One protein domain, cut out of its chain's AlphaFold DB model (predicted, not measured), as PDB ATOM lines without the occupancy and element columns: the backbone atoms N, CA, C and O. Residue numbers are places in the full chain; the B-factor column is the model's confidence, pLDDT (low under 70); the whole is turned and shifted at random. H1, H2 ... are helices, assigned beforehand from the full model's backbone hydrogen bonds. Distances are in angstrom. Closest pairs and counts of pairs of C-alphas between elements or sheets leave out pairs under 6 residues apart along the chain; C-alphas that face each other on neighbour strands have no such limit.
ATOM      1  N   LEU A 502     147.003 188.384 154.341       77.06
ATOM      2  CA  LEU A 502     147.581 188.575 153.010       77.06
ATOM      3  C   LEU A 502     148.610 189.711 152.931       77.06
ATOM      4  O   LEU A 502     149.618 189.510 152.268       77.06
ATOM      5  N   ASP A 503     148.447 190.835 153.632       80.88
ATOM      6  CA  ASP A 503     149.453 191.909 153.664       80.88
ATOM      7  C   ASP A 503     150.779 191.394 154.230       80.88
ATOM      8  O   ASP A 503     151.840 191.576 153.633       80.88
ATOM      9  N   LYS A 504     150.720 190.659 155.350       80.38
ATOM     10  CA  LYS A 504     151.908 190.055 155.978       80.38
ATOM     11  C   LYS A 504     152.602 189.066 155.040       80.38
ATOM     12  O   LYS A 504     153.829 188.975 155.040       80.38
ATOM     13  N   VAL A 505     151.829 188.315 154.255       79.06
ATOM     14  CA  VAL A 505     152.363 187.361 153.274       79.06
ATOM     15  C   VAL A 505     152.965 188.090 152.068       79.06
ATOM     16  O   VAL A 505     154.065 187.730 151.659       79.06
ATOM     17  N   ILE A 506     152.312 189.130 151.542       84.06
ATOM     18  CA  ILE A 506     152.782 189.921 150.393       84.06
ATOM     19  C   ILE A 506     154.118 190.603 150.714       84.06
ATOM     20  O   ILE A 506     155.080 190.436 149.967       84.06
ATOM     21  N   PHE A 507     154.230 191.285 151.860       78.69
ATOM     22  CA  PHE A 507     155.458 191.999 152.246       78.69
ATOM     23  C   PHE A 507     156.651 191.082 152.556       78.69
ATOM     24  O   PHE A 507     157.788 191.548 152.625       78.69
ATOM     25  N   LYS A 508     156.426 189.775 152.738       82.06
ATOM     26  CA  LYS A 508     157.483 188.807 153.062       82.06
ATOM     27  C   LYS A 508     158.281 188.342 151.837       82.06
ATOM     28  O   LYS A 508     159.385 187.826 152.005       82.06
ATOM     29  N   TYR A 509     157.748 188.485 150.622       80.56
ATOM     30  CA  TYR A 509     158.366 187.933 149.414       80.56
ATOM     31  C   TYR A 509     158.626 189.016 148.364       80.56
ATOM     32  O   TYR A 509     157.709 189.682 147.903       80.56
ATOM     33  N   SER A 510     159.880 189.133 147.920       79.31
ATOM     34  CA  SER A 510     160.310 190.057 146.858       79.31
ATOM     35  C   SER A 510     160.104 189.522 145.433       79.31
ATOM     36  O   SER A 510     160.355 190.230 144.464       79.31
ATOM     37  N   SER A 511     159.662 188.268 145.288       88.25
ATOM     38  CA  SER A 511     159.429 187.600 144.002       88.25
ATOM     39  C   SER A 511     157.956 187.227 143.861       88.25
ATOM     40  O   SER A 511     157.437 186.434 144.652       88.25
ATOM     41  N   LEU A 512     157.299 187.757 142.824       84.06
ATOM     42  CA  LEU A 512     155.884 187.503 142.540       84.06
ATOM     43  C   LEU A 512     155.609 186.016 142.278       84.06
ATOM     44  O   LEU A 512     154.667 185.453 142.826       84.06
ATOM     45  N   SER A 513     156.469 185.343 141.511       87.25
ATOM     46  CA  SER A 513     156.321 183.911 141.227       87.25
ATOM     47  C   SER A 513     156.435 183.054 142.493       87.25
ATOM     48  O   SER A 513     155.695 182.082 142.660       87.25
ATOM     49  N   LYS A 514     157.313 183.435 143.434       87.25
ATOM     50  CA  LYS A 514     157.424 182.781 144.747       87.25
ATOM     51  C   LYS A 514     156.198 183.055 145.622       87.25
ATOM     52  O   LYS A 514     155.688 182.123 146.241       87.25
ATOM     53  N   LEU A 515     155.707 184.294 145.644       90.06
ATOM     54  CA  LEU A 515     154.499 184.691 146.369       90.06
ATOM     55  C   LEU A 515     153.268 183.903 145.893       90.06
ATOM     56  O   LEU A 515     152.573 183.309 146.716       90.06
ATOM     57  N   ILE A 516     153.049 183.829 144.577       89.94
ATOM     58  CA  ILE A 516     151.937 183.085 143.967       89.94
ATOM     59  C   ILE A 516     151.979 181.612 144.385       89.94
ATOM     60  O   ILE A 516     150.967 181.070 144.824       89.94
ATOM     61  N   ARG A 517     153.153 180.965 144.328       90.56
ATOM     62  CA  ARG A 517     153.306 179.564 144.763       90.56
ATOM     63  C   ARG A 517     152.957 179.377 146.239       90.56
ATOM     64  O   ARG A 517     152.243 178.439 146.575       90.56
ATOM     65  N   VAL A 518     153.431 180.264 147.116       89.94
ATOM     66  CA  VAL A 518     153.140 180.201 148.560       89.94
ATOM     67  C   VAL A 518     151.642 180.340 148.827       89.94
ATOM     68  O   VAL A 518     151.077 179.538 149.571       89.94
ATOM     69  N   VAL A 519     150.980 181.309 148.193       89.50
ATOM     70  CA  VAL A 519     149.528 181.504 148.329       89.50
ATOM     71  C   VAL A 519     148.758 180.309 147.767       89.50
ATOM     72  O   VAL A 519     147.811 179.847 148.402       89.50
ATOM     73  N   ALA A 520     149.206 179.725 146.654       90.19
ATOM     74  CA  ALA A 520     148.604 178.520 146.090       90.19
ATOM     75  C   ALA A 520     148.701 177.316 147.049       90.19
ATOM     76  O   ALA A 520     147.722 176.591 147.223       90.19
ATOM     77  N   TYR A 521     149.826 177.141 147.752       90.94
ATOM     78  CA  TYR A 521     149.952 176.116 148.797       90.94
ATOM     79  C   TYR A 521     149.032 176.365 149.999       90.94
ATOM     80  O   TYR A 521     148.457 175.412 150.529       90.94
ATOM     81  N   ILE A 522     148.847 177.622 150.412       88.44
ATOM     82  CA  ILE A 522     147.907 177.980 151.486       88.44
ATOM     83  C   ILE A 522     146.469 177.639 151.069       88.44
ATOM     84  O   ILE A 522     145.745 176.984 151.819       88.44
ATOM     85  N   LEU A 523     146.061 178.015 149.854       87.06
ATOM     86  CA  LEU A 523     144.735 177.688 149.323       87.06
ATOM     87  C   LEU A 523     144.523 176.180 149.206       87.06
ATOM     88  O   LEU A 523     143.462 175.671 149.570       87.06
ATOM     89  N   ARG A 524     145.545 175.448 148.759       88.62
ATOM     90  CA  ARG A 524     145.540 173.984 148.713       88.62
ATOM     91  C   ARG A 524     145.342 173.377 150.102       88.62
ATOM     92  O   ARG A 524     144.533 172.467 150.252       88.62
ATOM     93  N   PHE A 525     146.028 173.884 151.123       85.69
ATOM     94  CA  PHE A 525     145.840 173.434 152.504       85.69
ATOM     95  C   PHE A 525     144.400 173.658 152.988       85.69
ATOM     96  O   PHE A 525     143.771 172.732 153.499       85.69
ATOM     97  N   VAL A 526     143.829 174.838 152.727       85.12
ATOM     98  CA  VAL A 526     142.425 175.145 153.054       85.12
ATOM     99  C   VAL A 526     141.460 174.201 152.326       85.12
ATOM    100  O   VAL A 526     140.497 173.720 152.922       85.12
ATOM    101  N   LYS A 527     141.717 173.889 151.050       88.00
ATOM    102  CA  LYS A 527     140.913 172.932 150.273       88.00
ATOM    103  C   LYS A 527     140.982 171.516 150.850       88.00
ATOM    104  O   LYS A 527     139.939 170.870 150.933       88.00
ATOM    105  N   ARG A 528     142.160 171.067 151.298       87.25
ATOM    106  CA  ARG A 528     142.340 169.760 151.957       87.25
ATOM    107  C   ARG A 528     141.559 169.667 153.266       87.25
ATOM    108  O   ARG A 528     140.852 168.688 153.463       87.25
ATOM    109  N   ILE A 529     141.617 170.701 154.111       86.88
ATOM    110  CA  ILE A 529     140.832 170.751 155.360       86.88
ATOM    111  C   ILE A 529     139.326 170.709 155.070       86.88
ATOM    112  O   ILE A 529     138.564 170.109 155.818       86.88
ATOM    113  N   ARG A 530     138.888 171.296 153.954       88.75
ATOM    114  CA  ARG A 530     137.490 171.271 153.494       88.75
ATOM    115  C   ARG A 530     137.111 169.995 152.725       88.75
ATOM    116  O   ARG A 530     136.116 170.001 152.007       88.75
ATOM    117  N   GLY A 531     137.912 168.932 152.816       84.00
ATOM    118  CA  GLY A 531     137.611 167.623 152.228       84.00
ATOM    119  C   GLY A 531     137.781 167.524 150.707       84.00
ATOM    120  O   GLY A 531     137.367 166.533 150.111       84.00
ATOM    121  N   LYS A 532     138.388 168.518 150.040       86.44
ATOM    122  CA  LYS A 532     138.616 168.460 148.586       86.44
ATOM    123  C   LYS A 532     139.891 167.684 148.254       86.44
ATOM    124  O   LYS A 532     140.973 168.007 148.752       86.44
ATOM    125  N   LYS A 533     139.784 166.718 147.333       81.94
ATOM    126  CA  LYS A 533     140.949 166.048 146.732       81.94
ATOM    127  C   LYS A 533     141.782 167.070 145.957       81.94
ATOM    128  O   LYS A 533     141.246 167.847 145.169       81.94
ATOM    129  N   CYS A 534     143.086 167.078 146.207       82.69
ATOM    130  CA  CYS A 534     144.041 167.970 145.552       82.69
ATOM    131  C   CYS A 534     145.078 167.132 144.787       82.69
ATOM    132  O   CYS A 534     145.436 166.063 145.286       82.69
ATOM    133  N   PRO A 535     145.591 167.605 143.638       82.81
ATOM    134  CA  PRO A 535     146.638 166.910 142.888       82.81
ATOM    135  C   PRO A 535     147.934 166.727 143.692       82.81
ATOM    136  O   PRO A 535     148.210 167.479 144.634       82.81
ATOM    137  N   GLU A 536     148.751 165.758 143.279       80.12
ATOM    138  CA  GLU A 536     150.042 165.439 143.903       80.12
ATOM    139  C   GLU A 536     151.006 166.640 143.846       80.12
ATOM    140  O   GLU A 536     151.494 167.115 144.874       80.12
ATOM    141  N   TYR A 537     151.142 167.255 142.671       84.38
ATOM    142  CA  TYR A 537     151.995 168.425 142.431       84.38
ATOM    143  C   TYR A 537     151.177 169.706 142.288       84.38
ATOM    144  O   TYR A 537     149.999 169.650 141.937       84.38
ATOM    145  N   LEU A 538     151.773 170.866 142.586       86.88
ATOM    146  CA  LEU A 538     151.115 172.167 142.419       86.88
ATOM    147  C   LEU A 538     150.831 172.421 140.933       86.88
ATOM    148  O   LEU A 538     151.765 172.473 140.134       86.88
ATOM    149  N   VAL A 539     149.560 172.579 140.560       90.94
ATOM    150  CA  VAL A 539     149.163 172.719 139.149       90.94
ATOM    151  C   VAL A 539     148.980 174.181 138.742       90.94
ATOM    152  O   VAL A 539     148.758 175.068 139.567       90.94
ATOM    153  N   LYS A 540     149.047 174.446 137.429       88.81
ATOM    154  CA  LYS A 540     148.924 175.801 136.861       88.81
ATOM    155  C   LYS A 540     147.599 176.486 137.216       88.81
ATOM    156  O   LYS A 540     147.586 177.697 137.416       88.81
ATOM    157  N   SER A 541     146.510 175.730 137.344       88.62
ATOM    158  CA  SER A 541     145.201 176.266 137.742       88.62
ATOM    159  C   SER A 541     145.193 176.814 139.174       88.62
ATOM    160  O   SER A 541     144.622 177.874 139.404       88.62
ATOM    161  N   GLU A 542     145.882 176.167 140.119       90.50
ATOM    162  CA  GLU A 542     145.998 176.660 141.501       90.50
ATOM    163  C   GLU A 542     146.878 177.908 141.596       90.50
ATOM    164  O   GLU A 542     146.602 178.800 142.395       90.50
ATOM    165  N   MET A 543     147.925 177.992 140.770       89.69
ATOM    166  CA  MET A 543     148.748 179.203 140.682       89.69
ATOM    167  C   MET A 543     147.951 180.374 140.097       89.69
ATOM    168  O   MET A 543     148.031 181.476 140.632       89.69
ATOM    169  N   LYS A 544     147.129 180.131 139.068       91.25
ATOM    170  CA  LYS A 544     146.247 181.152 138.488       91.25
ATOM    171  C   LYS A 544     145.198 181.644 139.494       91.25
ATOM    172  O   LYS A 544     144.988 182.841 139.625       91.25
ATOM    173  N   GLU A 545     144.592 180.741 140.263       91.62
ATOM    174  CA  GLU A 545     143.638 181.099 141.324       91.62
ATOM    175  C   GLU A 545     144.288 181.934 142.441       91.62
ATOM    176  O   GLU A 545     143.702 182.904 142.922       91.62
ATOM    177  N   ALA A 546     145.515 181.586 142.838       90.56
ATOM    178  CA  ALA A 546     146.282 182.354 143.815       90.56
ATOM    179  C   ALA A 546     146.640 183.758 143.303       90.56
ATOM    180  O   ALA A 546     146.541 184.733 144.050       90.56
ATOM    181  N   GLU A 547     147.023 183.867 142.031       92.12
ATOM    182  CA  GLU A 547     147.298 185.139 141.362       92.12
ATOM    183  C   GLU A 547     146.046 186.026 141.298       92.12
ATOM    184  O   GLU A 547     146.079 187.176 141.737       92.12
ATOM    185  N   GLU A 548     144.910 185.480 140.856       91.75
ATOM    186  CA  GLU A 548     143.633 186.201 140.810       91.75
ATOM    187  C   GLU A 548     143.181 186.674 142.201       91.75
ATOM    188  O   GLU A 548     142.679 187.793 142.344       91.75
ATOM    189  N   MET A 549     143.384 185.864 143.246       88.25
ATOM    190  CA  MET A 549     143.082 186.258 144.626       88.25
ATOM    191  C   MET A 549     143.935 187.449 145.078       88.25
ATOM    192  O   MET A 549     143.397 188.388 145.670       88.25
ATOM    193  N   LEU A 550     145.241 187.427 144.801       88.38
ATOM    194  CA  LEU A 550     146.155 188.518 145.147       88.38
ATOM    195  C   LEU A 550     145.792 189.814 144.411       88.38
ATOM    196  O   LEU A 550     145.757 190.878 145.029       88.38
ATOM    197  N   ILE A 551     145.446 189.719 143.123       86.06
ATOM    198  CA  ILE A 551     144.994 190.862 142.319       86.06
ATOM    199  C   ILE A 551     143.705 191.453 142.903       86.06
ATOM    200  O   ILE A 551     143.656 192.651 143.185       86.06
ATOM    201  N   ARG A 552     142.681 190.626 143.155       84.81
ATOM    202  CA  ARG A 552     141.403 191.079 143.739       84.81
ATOM    203  C   ARG A 552     141.594 191.719 145.110       84.81
ATOM    204  O   ARG A 552     140.937 192.707 145.434       84.81
ATOM    205  N   TYR A 553     142.493 191.164 145.914       84.81
ATOM    206  CA  TYR A 553     142.824 191.699 147.226       84.81
ATOM    207  C   TYR A 553     143.459 193.096 147.130       84.81
ATOM    208  O   TYR A 553     142.980 194.031 147.776       84.81
ATOM    209  N   GLN A 554     144.453 193.273 146.256       81.62
ATOM    210  CA  GLN A 554     145.098 194.569 146.036       81.62
ATOM    211  C   GLN A 554     144.133 195.605 145.443       81.62
ATOM    212  O   GLN A 554     144.122 196.761 145.870       81.62
ATOM    213  N   GLN A 555     143.274 195.190 144.507       80.50
ATOM    214  CA  GLN A 555     142.206 196.030 143.961       80.50
ATOM    215  C   GLN A 555     141.251 196.495 145.070       80.50
ATOM    216  O   GLN A 555     140.949 197.682 145.165       80.50
ATOM    217  N   LYS A 556     140.827 195.601 145.972       78.88
ATOM    218  CA  LYS A 556     139.949 195.953 147.101       78.88
ATOM    219  C   LYS A 556     140.586 196.974 148.054       78.88
ATOM    220  O   LYS A 556     139.871 197.811 148.602       78.88
ATOM    221  N   LEU A 557     141.906 196.929 148.246       75.94
ATOM    222  CA  LEU A 557     142.638 197.914 149.051       75.94
ATOM    223  C   LEU A 557     142.737 199.281 148.356       75.94
ATOM    224  O   LEU A 557     142.446 200.302 148.976       75.94
ATOM    225  N   GLN A 558     143.094 199.303 147.070       72.75
ATOM    226  CA  GLN A 558     143.255 200.528 146.274       72.75
ATOM    227  C   GLN A 558     141.920 201.244 146.002       72.75
ATOM    228  O   GLN A 558     141.828 202.466 146.114       72.75
ATOM    229  N   PHE A 559     140.858 200.494 145.695       70.75
ATOM    230  CA  PHE A 559     139.566 201.057 145.288       70.75
ATOM    231  C   PHE A 559     138.586 201.307 146.446       70.75
ATOM    232  O   PHE A 559     137.513 201.866 146.215       70.75
ATOM    233  N   LYS A 560     138.965 201.023 147.703       57.69
ATOM    234  CA  LYS A 560     138.191 201.403 148.908       57.69
ATOM    235  C   LYS A 560     137.892 202.912 148.996       57.69
ATOM    236  O   LYS A 560     136.960 203.301 149.689       57.69
ATOM    237  N   ARG A 561     138.656 203.763 148.293       46.69
ATOM    238  CA  ARG A 561     138.459 205.225 148.232       46.69
ATOM    239  C   ARG A 561     137.430 205.712 147.198       46.69
ATOM    240  O   ARG A 561     137.119 206.895 147.228       46.69
TER     241      ARG A 561
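Overview. This is residues 502 to 561 of the 565 residues of an uncharacterized protein of Bactrocera latifrons (UniProt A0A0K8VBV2). Two long helices, H2 and H3, cross steeply, residues 516 to 524 of H2 meeting residues 542 to 547 in the first half of H3, while the short helix H1 sits near both without clearly touching either. From the far end of H2 the link of residues 530 to 539 folds back to the start of H3, and residues 555 to 561, of which 555 to 559 belong to H3, stick out at the other end. The printed part has 60 residues with three named helices, in the order H1, H2, H3, and no named strand; its class is all helix. The whole is only just compact, close to loose, with a radius of gyration of the C-alphas of 12.4 A, and elongated, spanning 39 by 23 by 19 A.

Arrangement. Begin at H1, residues 502 to 506. It is close to but not clearly touching H2, residues 512 to 529; look at the closest C-alphas, those of Ile 506 and Leu 515, 6.8 A apart. H1 is also close to but not clearly touching H3, residues 540 to 559, with the closest C-alphas, those of Leu 502 and Leu 550, 8.0 A apart. Going on to H2, you will find that it touches H3 with residues 516 to 524 alone, and H3 touches it with residues 542 to 547 alone. Their closest C-alphas are those of Ala 520 and Ala 546, 5.0 A apart, and their lines stand about perpendicular, at 75 degrees. In H1, H2 and H3, every backbone O i to N i+4 pair is within hydrogen-bond range.

Along the chain. Find C-alpha 502 at (147.581, 188.575, 153.010); from there H1 runs over residues 502 to 506, 6.0 A from first to last C-alpha. Next find C-alpha 512 at (155.884, 187.503, 142.540), where H2 begins; it runs 25.9 A to C-alpha 529. H3, the longest helix with 20 residues, begins at Lys 540 and runs 28.2 A to C-alpha 559 at (139.566, 201.057, 145.288).

Size, cuts and confidence. Read from 502 to 561 and you will meet no cut in the printed part. The link from H1 to H2 is tight, with 5 residues, and that from H2 to H3 is short, with 10. Two stretches stand free: residues 526 to 531, of which 526 to 529 belong to H2, and residues 555 to 561. Without them the body has 47 residues and spans 30 by 18 by 16 A. The two C-alphas farthest apart are those of Glu 536 and Arg 561, at 41.7 A. The mean pLDDT of the printed part is 84.3; look to residues 560 to 561 for values under 70.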